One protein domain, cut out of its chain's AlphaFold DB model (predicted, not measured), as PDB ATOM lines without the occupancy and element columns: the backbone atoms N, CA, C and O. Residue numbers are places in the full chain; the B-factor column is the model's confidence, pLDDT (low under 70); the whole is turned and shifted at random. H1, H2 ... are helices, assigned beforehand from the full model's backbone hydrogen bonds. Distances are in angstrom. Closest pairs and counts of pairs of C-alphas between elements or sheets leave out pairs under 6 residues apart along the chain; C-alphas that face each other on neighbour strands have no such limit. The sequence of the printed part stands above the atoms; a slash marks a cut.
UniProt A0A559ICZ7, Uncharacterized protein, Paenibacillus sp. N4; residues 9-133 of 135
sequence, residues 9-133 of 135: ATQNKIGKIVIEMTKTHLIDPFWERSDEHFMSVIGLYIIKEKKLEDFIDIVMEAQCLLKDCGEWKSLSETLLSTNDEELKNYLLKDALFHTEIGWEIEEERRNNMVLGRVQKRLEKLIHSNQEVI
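What this domain is: This is residues 9 to 133 of the 135 residues of an uncharacterized protein of Paenibacillus sp. N4 (UniProt A0A559ICZ7). The long helix H6 runs the length of the domain and H2 crosses it; H1 folds back on H2, H3 packs on H2 and H6, and the small H4-H5 hairpin packs on H6 through H4. The printed part has 125 residues with six named helices, H1 to H6 in order along the chain, which hold 94 of them, and no named strand; its class is all helix, and it is compact with a radius of gyration of the C-alphas of 14.0 A, spanning 46 by 32 by 24 A.

How they stand to each other: H6, residues 104 to 131, touches H2, residues 29 to 50, at 77 degrees, about perpendicular, through its residues 114 to 118; closest C-alphas Asp 35 and Val 118, 5.9 A. H1, residues 13 to 25, forms a hairpin with H2; closest C-alphas Gly 15 and Glu 36, 4.3 A. H3, residues 55 to 69, touches H6 through residues 115 to 126 of H6; closest C-alphas Gln 63 and Leu 122, 6.2 A. H4, residues 72 to 80, forms a hairpin with H5, residues 85 to 91; closest C-alphas Leu 80 and Lys 88, 5.8 A. Every O i to N i+4 pair is within hydrogen-bond range in H3 to H6, 7 of 9 in H1 and 16 of 18 in H2.

Where its parts are: H6 is 40.8 A long, H2 30.7 A. C-alpha 13 begins H1 at (-43.310, 34.812, 24.640); C-alpha 131 ends H6 at (-57.750, 33.032, 43.715).

The domain as a whole: The printed part has no cut. The link H5 to H6 is long. Residue 9, residues 26 to 28 and 130 to 133 have pLDDT under 70.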
ATOM      1  N   ALA A   9     -37.150  30.100  16.350       65.56
ATOM      2  CA  ALA A   9     -38.489  29.546  16.152       65.56
ATOM      3  C   ALA A   9     -39.101  28.967  17.442       65.56
ATOM      4  O   ALA A   9     -40.320  28.985  17.591       65.56
ATOM      5  N   THR A  10     -38.273  28.497  18.384       72.62
ATOM      6  CA  THR A  10     -38.707  27.967  19.686       72.62
ATOM      7  C   THR A  10     -38.753  29.036  20.780       72.62
ATOM      8  O   THR A  10     -39.264  28.772  21.865       72.62
ATOM      9  N   GLN A  11     -38.318  30.269  20.492       72.94
ATOM     10  CA  GLN A  11     -38.350  31.419  21.403       72.94
ATOM     11  C   GLN A  11     -39.654  32.215  21.258       72.94
ATOM     12  O   GLN A  11     -39.694  33.307  20.687       72.94
ATOM     13  N   ASN A  12     -40.751  31.675  21.783       82.88
ATOM     14  CA  ASN A  12     -41.999  32.430  21.916       82.88
ATOM     15  C   ASN A  12     -42.078  33.182  23.260       82.88
ATOM     16  O   ASN A  12     -41.230  33.050  24.138       82.88
ATOM     17  N   LYS A  13     -43.123  34.003  23.425       89.06
ATOM     18  CA  LYS A  13     -43.310  34.812  24.640       89.06
ATOM     19  C   LYS A  13     -43.813  34.010  25.846       89.06
ATOM     20  O   LYS A  13     -43.745  34.533  26.954       89.06
ATOM     21  N   ILE A  14     -44.315  32.786  25.655       91.31
ATOM     22  CA  ILE A  14     -44.959  31.997  26.716       91.31
ATOM     23  C   ILE A  14     -43.971  31.723  27.843       91.31
ATOM     24  O   ILE A  14     -44.280  32.017  28.997       91.31
ATOM     25  N   GLY A  15     -42.770  31.233  27.515       89.75
ATOM     26  CA  GLY A  15     -41.756  30.946  28.525       89.75
ATOM     27  C   GLY A  15     -41.423  32.177  29.354       89.75
ATOM     28  O   GLY A  15     -41.517  32.134  30.578       89.75
ATOM     29  N   LYS A  16     -41.146  33.302  28.690       91.50
ATOM     30  CA  LYS A  16     -40.818  34.561  29.362       91.50
ATOM     31  C   LYS A  16     -41.928  35.024  30.308       91.50
ATOM     32  O   LYS A  16     -41.638  35.364  31.452       91.50
ATOM     33  N   ILE A  17     -43.184  34.995  29.858       91.06
ATOM     34  CA  ILE A  17     -44.335  35.404  30.675       91.06
ATOM     35  C   ILE A  17     -44.471  34.491  31.901       91.06
ATOM     36  O   ILE A  17     -44.607  34.989  33.016       91.06
ATOM     37  N   VAL A  18     -44.363  33.166  31.731       91.44
ATOM     38  CA  VAL A  18     -44.418  32.215  32.857       91.44
ATOM     39  C   VAL A  18     -43.308  32.499  33.869       91.44
ATOM     40  O   VAL A  18     -43.580  32.523  35.071       91.44
ATOM     41  N   ILE A  19     -42.070  32.747  33.425       90.69
ATOM     42  CA  ILE A  19     -40.966  33.078  34.338       90.69
ATOM     43  C   ILE A  19     -41.230  34.393  35.066       90.69
ATOM     44  O   ILE A  19     -41.101  34.425  36.287       90.69
ATOM     45  N   GLU A  20     -41.627  35.452  34.360       90.31
ATOM     46  CA  GLU A  20     -41.900  36.766  34.954       90.31
ATOM     47  C   GLU A  20     -43.011  36.697  36.008       90.31
ATOM     48  O   GLU A  20     -42.823  37.186  37.123       90.31
ATOM     49  N   MET A  21     -44.121  36.019  35.703       89.44
ATOM     50  CA  MET A  21     -45.253  35.872  36.624       89.44
ATOM     51  C   MET A  21     -44.940  34.980  37.830       89.44
ATOM     52  O   MET A  21     -45.589  35.100  38.864       89.44
ATOM     53  N   THR A  22     -43.944  34.095  37.729       89.06
ATOM     54  CA  THR A  22     -43.590  33.151  38.805       89.06
ATOM     55  C   THR A  22     -42.263  33.470  39.492       89.06
ATOM     56  O   THR A  22     -41.818  32.723  40.366       89.06
ATOM     57  N   LYS A  23     -41.619  34.585  39.129       83.88
ATOM     58  CA  LYS A  23     -40.261  34.938  39.564       83.88
ATOM     59  C   LYS A  23     -40.128  35.100  41.075       83.88
ATOM     60  O   LYS A  23     -39.101  34.766  41.650       83.88
ATOM     61  N   THR A  24     -41.174  35.582  41.732       80.50
ATOM     62  CA  THR A  24     -41.216  35.777  43.190       80.50
ATOM     63  C   THR A  24     -41.348  34.465  43.968       80.50
ATOM     64  O   THR A  24     -41.112  34.445  45.174       80.50
ATOM     65  N   HIS A  25     -41.708  33.366  43.299       71.94
ATOM     66  CA  HIS A  25     -42.014  32.085  43.936       71.94
ATOM     67  C   HIS A  25     -40.859  31.078  43.894       71.94
ATOM     68  O   HIS A  25     -40.931  30.050  44.568       71.94
ATOM     69  N   LEU A  26     -39.792  31.349  43.135       69.06
ATOM     70  CA  LEU A  26     -38.623  30.475  43.028       69.06
ATOM     71  C   LEU A  26     -37.332  31.275  43.223       69.06
ATOM     72  O   LEU A  26     -37.100  32.273  42.556       69.06
ATOM     73  N   ILE A  27     -36.484  30.811  44.145       60.81
ATOM     74  CA  ILE A  27     -35.303  31.545  44.650       60.81
ATOM     75  C   ILE A  27     -34.049  31.292  43.789       60.81
ATOM     76  O   ILE A  27     -32.977  31.819  44.067       60.81
ATOM     77  N   ASP A  28     -34.157  30.487  42.732       69.06
ATOM     78  CA  ASP A  28     -32.996  30.012  41.984       69.06
ATOM     79  C   ASP A  28     -32.977  30.536  40.536       69.06
ATOM     80  O   ASP A  28     -33.553  29.889  39.646       69.06
ATOM     81  N   PRO A  29     -32.316  31.690  40.300       74.00
ATOM     82  CA  PRO A  29     -32.210  32.317  38.989       74.00
ATOM     83  C   PRO A  29     -31.268  31.574  38.037       74.00
ATOM     84  O   PRO A  29     -31.289  31.841  36.838       74.00
ATOM     85  N   PHE A  30     -30.444  30.639  38.530       80.56
ATOM     86  CA  PHE A  30     -29.461  29.941  37.699       80.56
ATOM     87  C   PHE A  30     -30.128  29.176  36.549       80.56
ATOM     88  O   PHE A  30     -29.645  29.195  35.419       80.56
ATOM     89  N   TRP A  31     -31.280  28.562  36.824       84.62
ATOM     90  CA  TRP A  31     -32.033  27.768  35.852       84.62
ATOM     91  C   TRP A  31     -33.107  28.558  35.097       84.62
ATOM     92  O   TRP A  31     -33.775  27.974  34.255       84.62
ATOM     93  N   GLU A  32     -33.290  29.863  35.346       87.75
ATOM     94  CA  GLU A  32     -34.389  30.640  34.737       87.75
ATOM     95  C   GLU A  32     -34.395  30.562  33.211       87.75
ATOM     96  O   GLU A  32     -35.451  30.384  32.617       87.75
ATOM     97  N   ARG A  33     -33.219  30.627  32.574       88.38
ATOM     98  CA  ARG A  33     -33.119  30.509  31.111       88.38
ATOM     99  C   ARG A  33     -33.512  29.126  30.604       88.38
ATOM    100  O   ARG A  33     -34.096  29.020  29.532       88.38
ATOM    101  N   SER A  34     -33.190  28.076  31.358       90.50
ATOM    102  CA  SER A  34     -33.604  26.714  31.022       90.50
ATOM    103  C   SER A  34     -35.105  26.542  31.225       90.50
ATOM    104  O   SER A  34     -35.760  26.014  30.337       90.50
ATOM    105  N   ASP A  35     -35.653  27.045  32.336       91.69
ATOM    106  CA  ASP A  35     -37.094  27.053  32.601       91.69
ATOM    107  C   ASP A  35     -37.842  27.801  31.464       91.69
ATOM    108  O   ASP A  35     -38.843  27.307  30.946       91.69
ATOM    109  N   GLU A  36     -37.332  28.966  31.037       92.56
ATOM    110  CA  GLU A  36     -37.887  29.787  29.949       92.56
ATOM    111  C   GLU A  36     -37.867  29.058  28.604       92.56
ATOM    112  O   GLU A  36     -38.890  28.995  27.918       92.56
ATOM    113  N   HIS A  37     -36.717  28.505  28.211       92.38
ATOM    114  CA  HIS A  37     -36.573  27.794  26.941       92.38
ATOM    115  C   HIS A  37     -37.462  26.551  26.900       92.38
ATOM    116  O   HIS A  37     -38.211  26.368  25.941       92.38
ATOM    117  N   PHE A  38     -37.460  25.760  27.972       94.44
ATOM    118  CA  PHE A  38     -38.285  24.561  28.100       94.44
ATOM    119  C   PHE A  38     -39.777  24.884  27.975       94.44
ATOM    120  O   PHE A  38     -40.499  24.253  27.203       94.44
ATOM    121  N   MET A  39     -40.234  25.929  28.669       95.19
ATOM    122  CA  MET A  39     -41.621  26.377  28.586       95.19
ATOM    123  C   MET A  39     -41.967  26.953  27.206       95.19
ATOM    124  O   MET A  39     -43.082  26.772  26.722       95.19
ATOM    125  N   SER A  40     -41.018  27.612  26.539       94.94
ATOM    126  CA  SER A  40     -41.230  28.125  25.184       94.94
ATOM    127  C   SER A  40     -41.380  26.984  24.173       94.94
ATOM    128  O   SER A  40     -42.300  27.013  23.362       94.94
ATOM    129  N   VAL A  41     -40.575  25.924  24.265       95.56
ATOM    130  CA  VAL A  41     -40.724  24.731  23.413       95.56
ATOM    131  C   VAL A  41     -42.090  24.066  23.607       95.56
ATOM    132  O   VAL A  41     -42.783  23.798  22.626       95.56
ATOM    133  N   ILE A  42     -42.524  23.878  24.858       95.75
ATOM    134  CA  ILE A  42     -43.854  23.325  25.164       95.75
ATOM    135  C   ILE A  42     -44.965  24.228  24.625       95.75
ATOM    136  O   ILE A  42     -45.893  23.751  23.975       95.75
ATOM    137  N   GLY A  43     -44.859  25.540  24.851       95.50
ATOM    138  CA  GLY A  43     -45.834  26.510  24.360       95.50
ATOM    139  C   GLY A  43     -45.950  26.489  22.837       95.50
ATOM    140  O   GLY A  43     -47.059  26.495  22.313       95.50
ATOM    141  N   LEU A  44     -44.825  26.393  22.119       95.25
ATOM    142  CA  LEU A  44     -44.827  26.303  20.657       95.25
ATOM    143  C   LEU A  44     -45.560  25.045  20.189       95.25
ATOM    144  O   LEU A  44     -46.398  25.135  19.293       95.25
ATOM    145  N   TYR A  45     -45.252  23.896  20.799       95.62
ATOM    146  CA  TYR A  45     -45.914  22.635  20.486       95.62
ATOM    147  C   TYR A  45     -47.431  22.747  20.660       95.62
ATOM    148  O   TYR A  45     -48.179  22.421  19.743       95.62
ATOM    149  N   ILE A  46     -47.889  23.289  21.789       95.62
ATOM    150  CA  ILE A  46     -49.319  23.449  22.080       95.62
ATOM    151  C   ILE A  46     -49.995  24.382  21.070       95.62
ATOM    152  O   ILE A  46     -51.051  24.043  20.538       95.62
ATOM    153  N   ILE A  47     -49.384  25.527  20.759       93.88
ATOM    154  CA  ILE A  47     -49.925  26.486  19.784       93.88
ATOM    155  C   ILE A  47     -50.109  25.819  18.416       93.88
ATOM    156  O   ILE A  47     -51.128  26.013  17.758       93.88
ATOM    157  N   LYS A  48     -49.134  25.023  17.977       93.81
ATOM    158  CA  LYS A  48     -49.134  24.407  16.646       93.81
ATOM    159  C   LYS A  48     -50.043  23.181  16.557       93.81
ATOM    160  O   LYS A  48     -50.885  23.119  15.665       93.81
ATOM    161  N   GLU A  49     -49.927  22.242  17.493       92.75
ATOM    162  CA  GLU A  49     -50.698  20.990  17.479       92.75
ATOM    163  C   GLU A  49     -52.144  21.188  17.933       92.75
ATOM    164  O   GLU A  49     -53.073  20.658  17.322       92.75
ATOM    165  N   LYS A  50     -52.357  21.973  18.995       89.94
ATOM    166  CA  LYS A  50     -53.683  22.153  19.609       89.94
ATOM    167  C   LYS A  50     -54.401  23.415  19.148       89.94
ATOM    168  O   LYS A  50     -55.586  23.556  19.432       89.94
ATOM    169  N   LYS A  51     -53.723  24.295  18.398       91.44
ATOM    170  CA  LYS A  51     -54.282  25.553  17.867       91.44
ATOM    171  C   LYS A  51     -54.846  26.457  18.966       91.44
ATOM    172  O   LYS A  51     -55.852  27.132  18.766       91.44
ATOM    173  N   LEU A  52     -54.202  26.435  20.132       92.75
ATOM    174  CA  LEU A  52     -54.528  27.316  21.247       92.75
ATOM    175  C   LEU A  52     -53.757  28.629  21.100       92.75
ATOM    176  O   LEU A  52     -52.559  28.621  20.822       92.75
ATOM    177  N   GLU A  53     -54.448  29.746  21.304       89.19
ATOM    178  CA  GLU A  53     -53.866  31.093  21.232       89.19
ATOM    179  C   GLU A  53     -53.933  31.831  22.577       89.19
ATOM    180  O   GLU A  53     -53.113  32.715  22.832       89.19
ATOM    181  N   ASP A  54     -54.880  31.460  23.446       93.06
ATOM    182  CA  ASP A  54     -55.018  32.056  24.770       93.06
ATOM    183  C   ASP A  54     -53.926  31.560  25.726       93.06
ATOM    184  O   ASP A  54     -53.611  30.371  25.803       93.06
ATOM    185  N   PHE A  55     -53.339  32.494  26.474       91.88
ATOM    186  CA  PHE A  55     -52.232  32.199  27.377       91.88
ATOM    187  C   PHE A  55     -52.632  31.247  28.511       91.88
ATOM    188  O   PHE A  55     -51.850  30.359  28.856       91.88
ATOM    189  N   ILE A  56     -53.820  31.419  29.093       91.56
ATOM    190  CA  ILE A  56     -54.293  30.582  30.197       91.56
ATOM    191  C   ILE A  56     -54.568  29.172  29.690       91.56
ATOM    192  O   ILE A  56     -54.117  28.216  30.322       91.56
ATOM    193  N   ASP A  57     -55.197  29.034  28.523       94.12
ATOM    194  CA  ASP A  57     -55.420  27.726  27.902       94.12
ATOM    195  C   ASP A  57     -54.092  27.009  27.614       94.12
ATOM    196  O   ASP A  57     -53.939  25.832  27.945       94.12
ATOM    197  N   ILE A  58     -53.088  27.721  27.086       95.50
ATOM    198  CA  ILE A  58     -51.743  27.168  26.850       95.50
ATOM    199  C   ILE A  58     -51.082  26.723  28.163       95.50
ATOM    200  O   ILE A  58     -50.458  25.664  28.208       95.50
ATOM    201  N   VAL A  59     -51.200  27.508  29.237       95.12
ATOM    202  CA  VAL A  59     -50.629  27.191  30.558       95.12
ATOM    203  C   VAL A  59     -51.299  25.968  31.185       95.12
ATOM    204  O   VAL A  59     -50.602  25.093  31.704       95.12
ATOM    205  N   MET A  60     -52.629  25.888  31.123       94.88
ATOM    206  CA  MET A  60     -53.400  24.743  31.616       94.88
ATOM    207  C   MET A  60     -53.036  23.475  30.846       94.88
ATOM    208  O   MET A  60     -52.749  22.437  31.439       94.88
ATOM    209  N   GLU A  61     -52.971  23.581  29.523       96.88
ATOM    210  CA  GLU A  61     -52.610  22.480  28.646       96.88
ATOM    211  C   GLU A  61     -51.161  22.018  28.858       96.88
ATOM    212  O   GLU A  61     -50.890  20.822  28.941       96.88
ATOM    213  N   ALA A  62     -50.227  22.951  29.049       96.69
ATOM    214  CA  ALA A  62     -48.852  22.622  29.407       96.69
ATOM    215  C   ALA A  62     -48.779  21.874  30.740       96.69
ATOM    216  O   ALA A  62     -48.026  20.910  30.863       96.69
ATOM    217  N   GLN A  63     -49.574  22.275  31.736       96.44
ATOM    218  CA  GLN A  63     -49.622  21.569  33.011       96.44
ATOM    219  C   GLN A  63     -50.136  20.132  32.845       96.44
ATOM    220  O   GLN A  63     -49.543  19.218  33.422       96.44
ATOM    221  N   CYS A  64     -51.202  19.925  32.065       96.25
ATOM    222  CA  CYS A  64     -51.728  18.594  31.757       96.25
ATOM    223  C   CYS A  64     -50.674  17.735  31.053       96.25
ATOM    224  O   CYS A  64     -50.321  16.673  31.560       96.25
ATOM    225  N   LEU A  65     -50.082  18.245  29.968       96.75
ATOM    226  CA  LEU A  65     -49.051  17.544  29.204       96.75
ATOM    227  C   LEU A  65     -47.877  17.105  30.088       96.75
ATOM    228  O   LEU A  65     -47.431  15.958  30.020       96.75
ATOM    229  N   LEU A  66     -47.382  18.000  30.944       96.31
ATOM    230  CA  LEU A  66     -46.273  17.689  31.840       96.31
ATOM    231  C   LEU A  66     -46.646  16.662  32.912       96.31
ATOM    232  O   LEU A  66     -45.785  15.873  33.301       96.31
ATOM    233  N   LYS A  67     -47.883  16.677  33.419       95.19
ATOM    234  CA  LYS A  67     -48.366  15.686  34.393       95.19
ATOM    235  C   LYS A  67     -48.528  14.308  33.761       95.19
ATOM    236  O   LYS A  67     -48.103  13.331  34.368       95.19
ATOM    237  N   ASP A  68     -49.086  14.251  32.557       95.75
ATOM    238  CA  ASP A  68     -49.327  13.000  31.839       95.75
ATOM    239  C   ASP A  68     -48.014  12.319  31.434       95.75
ATOM    240  O   ASP A  68     -47.889  11.100  31.526       95.75
ATOM    241  N   CYS A  69     -47.008  13.104  31.032       96.25
ATOM    242  CA  CYS A  69     -45.709  12.562  30.634       96.25
ATOM    243  C   CYS A  69     -44.846  12.140  31.832       96.25
ATOM    244  O   CYS A  69     -44.134  11.142  31.746       96.25
ATOM    245  N   GLY A  70     -44.870  12.904  32.930       93.31
ATOM    246  CA  GLY A  70     -44.132  12.629  34.170       93.31
ATOM    247  C   GLY A  70     -42.609  12.829  34.101       93.31
ATOM    248  O   GLY A  70     -42.016  13.312  35.063       93.31
ATOM    249  N   GLU A  71     -41.982  12.514  32.970       95.69
ATOM    250  CA  GLU A  71     -40.535  12.587  32.750       95.69
ATOM    251  C   GLU A  71     -40.177  13.058  31.331       95.69
ATOM    252  O   GLU A  71     -40.988  13.006  30.401       95.69
ATOM    253  N   TRP A  72     -38.935  13.523  31.163       95.50
ATOM    254  CA  TRP A  72     -38.418  14.076  29.912       95.50
ATOM    255  C   TRP A  72     -38.508  13.086  28.759       95.50
ATOM    256  O   TRP A  72     -38.895  13.482  27.666       95.50
ATOM    257  N   LYS A  73     -38.191  11.809  28.989       94.75
ATOM    258  CA  LYS A  73     -38.238  10.788  27.944       94.75
ATOM    259  C   LYS A  73     -39.623  10.711  27.294       94.75
ATOM    260  O   LYS A  73     -39.744  10.967  26.099       94.75
ATOM    261  N   SER A  74     -40.661  10.484  28.099       96.50
ATOM    262  CA  SER A  74     -42.061  10.436  27.650       96.50
ATOM    263  C   SER A  74     -42.520  11.751  27.000       96.50
ATOM    264  O   SER A  74     -43.152  11.754  25.938       96.50
ATOM    265  N   LEU A  75     -42.133  12.895  27.584       97.19
ATOM    266  CA  LEU A  75     -42.450  14.206  27.017       97.19
ATOM    267  C   LEU A  75     -41.799  14.394  25.645       97.19
ATOM    268  O   LEU A  75     -42.465  14.811  24.705       97.19
ATOM    269  N   SER A  76     -40.515  14.076  25.508       95.94
ATOM    270  CA  SER A  76     -39.780  14.244  24.257       95.94
ATOM    271  C   SER A  76     -40.339  13.364  23.138       95.94
ATOM    272  O   SER A  76     -40.511  13.846  22.021       95.94
ATOM    273  N   GLU A  77     -40.712  12.119  23.448       95.88
ATOM    274  CA  GLU A  77     -41.391  11.213  22.519       95.88
ATOM    275  C   GLU A  77     -42.730  11.806  22.056       95.88
ATOM    276  O   GLU A  77     -43.008  11.846  20.857       95.88
ATOM    277  N   THR A  78     -43.516  12.357  22.987       96.62
ATOM    278  CA  THR A  78     -44.786  13.031  22.686       96.62
ATOM    279  C   THR A  78     -44.577  14.251  21.788       96.62
ATOM    280  O   THR A  78     -45.207  14.354  20.735       96.62
ATOM    281  N   LEU A  79     -43.647  15.144  22.139       96.19
ATOM    282  CA  LEU A  79     -43.359  16.355  21.366       96.19
ATOM    283  C   LEU A  79     -42.879  16.026  19.942       96.19
ATOM    284  O   LEU A  79     -43.294  16.680  18.990       96.19
ATOM    285  N   LEU A  80     -42.058  14.983  19.772       95.50
ATOM    286  CA  LEU A  80     -41.545  14.543  18.467       95.50
ATOM    287  C   LEU A  80     -42.541  13.697  17.651       95.50
ATOM    288  O   LEU A  80     -42.302  13.438  16.464       95.50
ATOM    289  N   SER A  81     -43.653  13.278  18.262       95.19
ATOM    290  CA  SER A  81     -44.753  12.564  17.599       95.19
ATOM    291  C   SER A  81     -45.771  13.482  16.907       95.19
ATOM    292  O   SER A  81     -46.690  12.980  16.263       95.19
ATOM    293  N   THR A  82     -45.581  14.805  17.000       94.19
ATOM    294  CA  THR A  82     -46.331  15.838  16.262       94.19
ATOM    295  C   THR A  82     -46.517  15.488  14.778       94.19
ATOM    296  O   THR A  82     -45.604  14.968  14.123       94.19
ATOM    297  N   ASN A  83     -47.709  15.783  14.247       90.56
ATOM    298  CA  ASN A  83     -48.024  15.618  12.824       90.56
ATOM    299  C   ASN A  83     -47.625  16.850  11.994       90.56
ATOM    300  O   ASN A  83     -47.629  16.789  10.765       90.56
ATOM    301  N   ASP A  84     -47.289  17.965  12.643       93.75
ATOM    302  CA  ASP A  84     -46.724  19.148  12.003       93.75
ATOM    303  C   ASP A  84     -45.240  18.905  11.666       93.75
ATOM    304  O   ASP A  84     -44.353  18.930  12.524       93.75
ATOM    305  N   GLU A  85     -44.958  18.652  10.384       92.81
ATOM    306  CA  GLU A  85     -43.599  18.404   9.889       92.81
ATOM    307  C   GLU A  85     -42.656  19.596  10.113       92.81
ATOM    308  O   GLU A  85     -41.462  19.406  10.358       92.81
ATOM    309  N   GLU A  86     -43.164  20.829  10.035       91.31
ATOM    310  CA  GLU A  86     -42.363  22.034  10.252       91.31
ATOM    311  C   GLU A  86     -41.954  22.129  11.725       91.31
ATOM    312  O   GLU A  86     -40.766  22.274  12.033       91.31
ATOM    313  N   LEU A  87     -42.914  21.946  12.636       92.88
ATOM    314  CA  LEU A  87     -42.654  21.886  14.071       92.88
ATOM    315  C   LEU A  87     -41.674  20.763  14.410       92.88
ATOM    316  O   LEU A  87     -40.684  21.008  15.100       92.88
ATOM    317  N   LYS A  88     -41.906  19.551  13.901       93.75
ATOM    318  CA  LYS A  88     -41.022  18.404  14.137       93.75
ATOM    319  C   LYS A  88     -39.579  18.717  13.762       93.75
ATOM    320  O   LYS A  88     -38.658  18.420  14.521       93.75
ATOM    321  N   ASN A  89     -39.382  19.353  12.610       91.31
ATOM    322  CA  ASN A  89     -38.063  19.746  12.129       91.31
ATOM    323  C   ASN A  89     -37.401  20.817  13.005       91.31
ATOM    324  O   ASN A  89     -36.172  20.820  13.115       91.31
ATOM    325  N   TYR A  90     -38.172  21.716  13.623       90.75
ATOM    326  CA  TYR A  90     -37.638  22.646  14.618       90.75
ATOM    327  C   TYR A  90     -37.224  21.924  15.896       90.75
ATOM    328  O   TYR A  90     -36.105  22.129  16.360       90.75
ATOM    329  N   LEU A  91     -38.074  21.044  16.426       92.50
ATOM    330  CA  LEU A  91     -37.796  20.314  17.663       92.50
ATOM    331  C   LEU A  91     -36.553  19.428  17.531       92.50
ATOM    332  O   LEU A  91     -35.669  19.496  18.374       92.50
ATOM    333  N   LEU A  92     -36.415  18.685  16.429       91.19
ATOM    334  CA  LEU A  92     -35.243  17.833  16.172       91.19
ATOM    335  C   LEU A  92     -33.910  18.596  16.117       91.19
ATOM    336  O   LEU A  92     -32.849  17.991  16.255       91.19
ATOM    337  N   LYS A  93     -33.945  19.907  15.865       89.31
ATOM    338  CA  LYS A  93     -32.755  20.764  15.795       89.31
ATOM    339  C   LYS A  93     -32.516  21.559  17.077       89.31
ATOM    340  O   LYS A  93     -31.450  22.154  17.213       89.31
ATOM    341  N   ASP A  94     -33.493  21.607  17.975       91.12
ATOM    342  CA  ASP A  94     -33.414  22.380  19.205       91.12
ATOM    343  C   ASP A  94     -32.503  21.691  20.234       91.12
ATOM    344  O   ASP A  94     -32.466  20.465  20.354       91.12
ATOM    345  N   ALA A  95     -31.771  22.504  20.998       86.94
ATOM    346  CA  ALA A  95     -30.819  22.051  22.007       86.94
ATOM    347  C   ALA A  95     -31.415  21.143  23.101       86.94
ATOM    348  O   ALA A  95     -30.659  20.452  23.776       86.94
ATOM    349  N   LEU A  96     -32.737  21.138  23.316       90.00
ATOM    350  CA  LEU A  96     -33.369  20.218  24.270       90.00
ATOM    351  C   LEU A  96     -33.356  18.760  23.803       90.00
ATOM    352  O   LEU A  96     -33.316  17.866  24.645       90.00
ATOM    353  N   PHE A  97     -33.404  18.528  22.491       90.62
ATOM    354  CA  PHE A  97     -33.520  17.195  21.886       90.62
ATOM    355  C   PHE A  97     -32.196  16.676  21.331       90.62
ATOM    356  O   PHE A  97     -32.140  15.570  20.793       90.62
ATOM    357  N   HIS A  98     -31.141  17.480  21.430       84.38
ATOM    358  CA  HIS A  98     -29.824  17.122  20.948       84.38
ATOM    359  C   HIS A  98     -28.962  16.691  22.124       84.38
ATOM    360  O   HIS A  98     -28.678  17.508  22.994       84.38
ATOM    361  N   THR A  99     -28.517  15.436  22.092       80.88
ATOM    362  CA  THR A  99     -27.610  14.898  23.101       80.88
ATOM    363  C   THR A  99     -26.279  14.511  22.494       80.88
ATOM    364  O   THR A  99     -26.222  13.823  21.471       80.88
ATOM    365  N   GLU A 100     -25.196  14.957  23.126       83.50
ATOM    366  CA  GLU A 100     -23.862  14.462  22.803       83.50
ATOM    367  C   GLU A 100     -23.711  12.996  23.243       83.50
ATOM    368  O   GLU A 100     -24.154  12.602  24.323       83.50
ATOM    369  N   ILE A 101     -23.051  12.185  22.409       85.81
ATOM    370  CA  ILE A 101     -22.823  10.762  22.698       85.81
ATOM    371  C   ILE A 101     -22.064  10.621  24.022       85.81
ATOM    372  O   ILE A 101     -20.969  11.172  24.175       85.81
ATOM    373  N   GLY A 102     -22.613   9.836  24.947       87.81
ATOM    374  CA  GLY A 102     -22.056   9.603  26.280       87.81
ATOM    375  C   GLY A 102     -22.542  10.567  27.367       87.81
ATOM    376  O   GLY A 102     -22.087  10.433  28.501       87.81
ATOM    377  N   TRP A 103     -23.435  11.509  27.046       89.44
ATOM    378  CA  TRP A 103     -24.069  12.439  27.995       89.44
ATOM    379  C   TRP A 103     -25.583  12.223  28.142       89.44
ATOM    380  O   TRP A 103     -26.259  13.012  28.802       89.44
ATOM    381  N   GLU A 104     -26.128  11.151  27.560       90.38
ATOM    382  CA  GLU A 104     -27.567  10.862  27.498       90.38
ATOM    383  C   GLU A 104     -28.220  10.886  28.885       90.38
ATOM    384  O   GLU A 104     -29.251  11.527  29.090       90.38
ATOM    385  N   ILE A 105     -27.585  10.238  29.865       90.69
ATOM    386  CA  ILE A 105     -28.116  10.104  31.227       90.69
ATOM    387  C   ILE A 105     -28.069  11.446  31.972       90.69
ATOM    388  O   ILE A 105     -29.001  11.804  32.701       90.69
ATOM    389  N   GLU A 106     -26.978  12.194  31.833       91.50
ATOM    390  CA  GLU A 106     -26.785  13.501  32.455       91.50
ATOM    391  C   GLU A 106     -27.771  14.534  31.912       91.50
ATOM    392  O   GLU A 106     -28.368  15.285  32.690       91.50
ATOM    393  N   GLU A 107     -27.968  14.564  30.597       90.44
ATOM    394  CA  GLU A 107     -28.921  15.461  29.956       90.44
ATOM    395  C   GLU A 107     -30.362  15.100  30.292       90.44
ATOM    396  O   GLU A 107     -31.147  15.991  30.621       90.44
ATOM    397  N   GLU A 108     -30.703  13.811  30.316       92.38
ATOM    398  CA  GLU A 108     -32.013  13.352  30.772       92.38
ATOM    399  C   GLU A 108     -32.264  13.776  32.225       92.38
ATOM    400  O   GLU A 108     -33.320  14.330  32.544       92.38
ATOM    401  N   ARG A 109     -31.277  13.611  33.117       93.25
ATOM    402  CA  ARG A 109     -31.380  14.070  34.512       93.25
ATOM    403  C   ARG A 109     -31.570  15.586  34.593       93.25
ATOM    404  O   ARG A 109     -32.402  16.056  35.372       93.25
ATOM    405  N   ARG A 110     -30.819  16.354  33.800       92.56
ATOM    406  CA  ARG A 110     -30.941  17.816  33.730       92.56
ATOM    407  C   ARG A 110     -32.339  18.220  33.261       92.56
ATOM    408  O   ARG A 110     -32.973  19.051  33.906       92.56
ATOM    409  N   ASN A 111     -32.832  17.619  32.185       93.88
ATOM    410  CA  ASN A 111     -34.136  17.937  31.614       93.88
ATOM    411  C   ASN A 111     -35.275  17.542  32.568       93.88
ATOM    412  O   ASN A 111     -36.203  18.323  32.744       93.88
ATOM    413  N   ASN A 112     -35.170  16.412  33.274       95.38
ATOM    414  CA  ASN A 112     -36.116  16.024  34.327       95.38
ATOM    415  C   ASN A 112     -36.156  17.025  35.492       95.38
ATOM    416  O   ASN A 112     -37.224  17.352  36.011       95.38
ATOM    417  N   MET A 113     -35.002  17.561  35.890       93.50
ATOM    418  CA  MET A 113     -34.948  18.608  36.908       93.50
ATOM    419  C   MET A 113     -35.626  19.900  36.432       93.50
ATOM    420  O   MET A 113     -36.390  20.494  37.192       93.50
ATOM    421  N   VAL A 114     -35.374  20.330  35.191       92.62
ATOM    422  CA  VAL A 114     -36.028  21.515  34.605       92.62
ATOM    423  C   VAL A 114     -37.536  21.290  34.468       92.62
ATOM    424  O   VAL A 114     -38.313  22.152  34.870       92.62
ATOM    425  N   LEU A 115     -37.969  20.109  34.021       94.75
ATOM    426  CA  LEU A 115     -39.378  19.715  33.944       94.75
ATOM    427  C   LEU A 115     -40.074  19.872  35.300       94.75
ATOM    428  O   LEU A 115     -41.091  20.558  35.392       94.75
ATOM    429  N   GLY A 116     -39.495  19.321  36.372       93.38
ATOM    430  CA  GLY A 116     -40.060  19.440  37.720       93.38
ATOM    431  C   GLY A 116     -40.119  20.885  38.232       93.38
ATOM    432  O   GLY A 116     -41.001  21.239  39.017       93.38
ATOM    433  N   ARG A 117     -39.208  21.757  37.785       92.31
ATOM    434  CA  ARG A 117     -39.254  23.196  38.091       92.31
ATOM    435  C   ARG A 117     -40.360  23.905  37.318       92.31
ATOM    436  O   ARG A 117     -41.121  24.659  37.923       92.31
ATOM    437  N   VAL A 118     -40.480  23.648  36.017       93.62
ATOM    438  CA  VAL A 118     -41.534  24.217  35.163       93.62
ATOM    439  C   VAL A 118     -42.915  23.777  35.648       93.62
ATOM    440  O   VAL A 118     -43.795  24.622  35.789       93.62
ATOM    441  N   GLN A 119     -43.095  22.508  36.025       93.88
ATOM    442  CA  GLN A 119     -44.336  22.019  36.639       93.88
ATOM    443  C   GLN A 119     -44.727  22.841  37.873       93.88
ATOM    444  O   GLN A 119     -45.849  23.337  37.949       93.88
ATOM    445  N   LYS A 120     -43.788  23.070  38.802       91.88
ATOM    446  CA  LYS A 120     -44.037  23.896  39.997       91.88
ATOM    447  C   LYS A 120     -44.400  25.338  39.647       91.88
ATOM    448  O   LYS A 120     -45.254  25.923  40.311       91.88
ATOM    449  N   ARG A 121     -43.768  25.922  38.620       91.69
ATOM    450  CA  ARG A 121     -44.121  27.266  38.129       91.69
ATOM    451  C   ARG A 121     -45.561  27.303  37.632       91.69
ATOM    452  O   ARG A 121     -46.315  28.173  38.057       91.69
ATOM    453  N   LEU A 122     -45.952  26.349  36.790       93.56
ATOM    454  CA  LEU A 122     -47.307  26.276  36.240       93.56
ATOM    455  C   LEU A 122     -48.351  26.033  37.334       93.56
ATOM    456  O   LEU A 122     -49.371  26.710  37.356       93.56
ATOM    457  N   GLU A 123     -48.079  25.143  38.290       91.69
ATOM    458  CA  GLU A 123     -48.947  24.924  39.455       91.69
ATOM    459  C   GLU A 123     -49.189  26.205  40.253       91.69
ATOM    460  O   GLU A 123     -50.330  26.504  40.604       91.69
ATOM    461  N   LYS A 124     -48.133  26.984  40.512       89.44
ATOM    462  CA  LYS A 124     -48.258  28.268  41.209       89.44
ATOM    463  C   LYS A 124     -49.043  29.285  40.396       89.44
ATOM    464  O   LYS A 124     -49.947  29.905  40.940       89.44
ATOM    465  N   LEU A 125     -48.734  29.412  39.110       90.56
ATOM    466  CA  LEU A 125     -49.418  30.339  38.214       90.56
ATOM    467  C   LEU A 125     -50.925  30.049  38.134       90.56
ATOM    468  O   LEU A 125     -51.737  30.966  38.220       90.56
ATOM    469  N   ILE A 126     -51.300  28.776  38.008       90.38
ATOM    470  CA  ILE A 126     -52.701  28.346  37.934       90.38
ATOM    471  C   ILE A 126     -53.417  28.603  39.260       90.38
ATOM    472  O   ILE A 126     -54.515  29.149  39.258       90.38
ATOM    473  N   HIS A 127     -52.786  28.271  40.388       87.06
ATOM    474  CA  HIS A 127     -53.372  28.506  41.705       87.06
ATOM    475  C   HIS A 127     -53.615  29.998  41.973       87.06
ATOM    476  O   HIS A 127     -54.720  30.377  42.346       87.06
ATOM    477  N   SER A 128     -52.629  30.857  41.696       81.25
ATOM    478  CA  SER A 128     -52.762  32.305  41.893       81.25
ATOM    479  C   SER A 128     -53.807  32.947  40.978       81.25
ATOM    480  O   SER A 128     -54.452  33.905  41.384       81.25
ATOM    481  N   ASN A 129     -54.026  32.424  39.768       70.06
ATOM    482  CA  ASN A 129     -55.089  32.919  38.886       70.06
ATOM    483  C   ASN A 129     -56.491  32.441  39.301       70.06
ATOM    484  O   ASN A 129     -57.470  33.112  38.991       70.06
ATOM    485  N   GLN A 130     -56.610  31.311  40.004       65.06
ATOM    486  CA  GLN A 130     -57.893  30.842  40.540       65.06
ATOM    487  C   GLN A 130     -58.353  31.668  41.748       65.06
ATOM    488  O   GLN A 130     -59.548  31.909  41.886       65.06
ATOM    489  N   GLU A 131     -57.428  32.147  42.584       58.16
ATOM    490  CA  GLU A 131     -57.750  33.032  43.715       58.16
ATOM    491  C   GLU A 131     -58.340  34.374  43.242       58.16
ATOM    492  O   GLU A 131     -59.293  34.866  43.829       58.16
ATOM    493  N   VAL A 132     -57.869  34.906  42.109       52.56
ATOM    494  CA  VAL A 132     -58.355  36.172  41.521       52.56
ATOM    495  C   VAL A 132     -59.776  36.066  40.937       52.56
ATOM    496  O   VAL A 132     -60.439  37.079  40.747       52.56
ATOM    497  N   ILE A 133     -60.262  34.857  40.641       44.69
ATOM    498  CA  ILE A 133     -61.609  34.627  40.081       44.69
ATOM    499  C   ILE A 133     -62.664  34.467  41.195       44.69
ATOM    500  O   ILE A 133     -63.866  34.514  40.924       44.69
TER     501      ILE A 133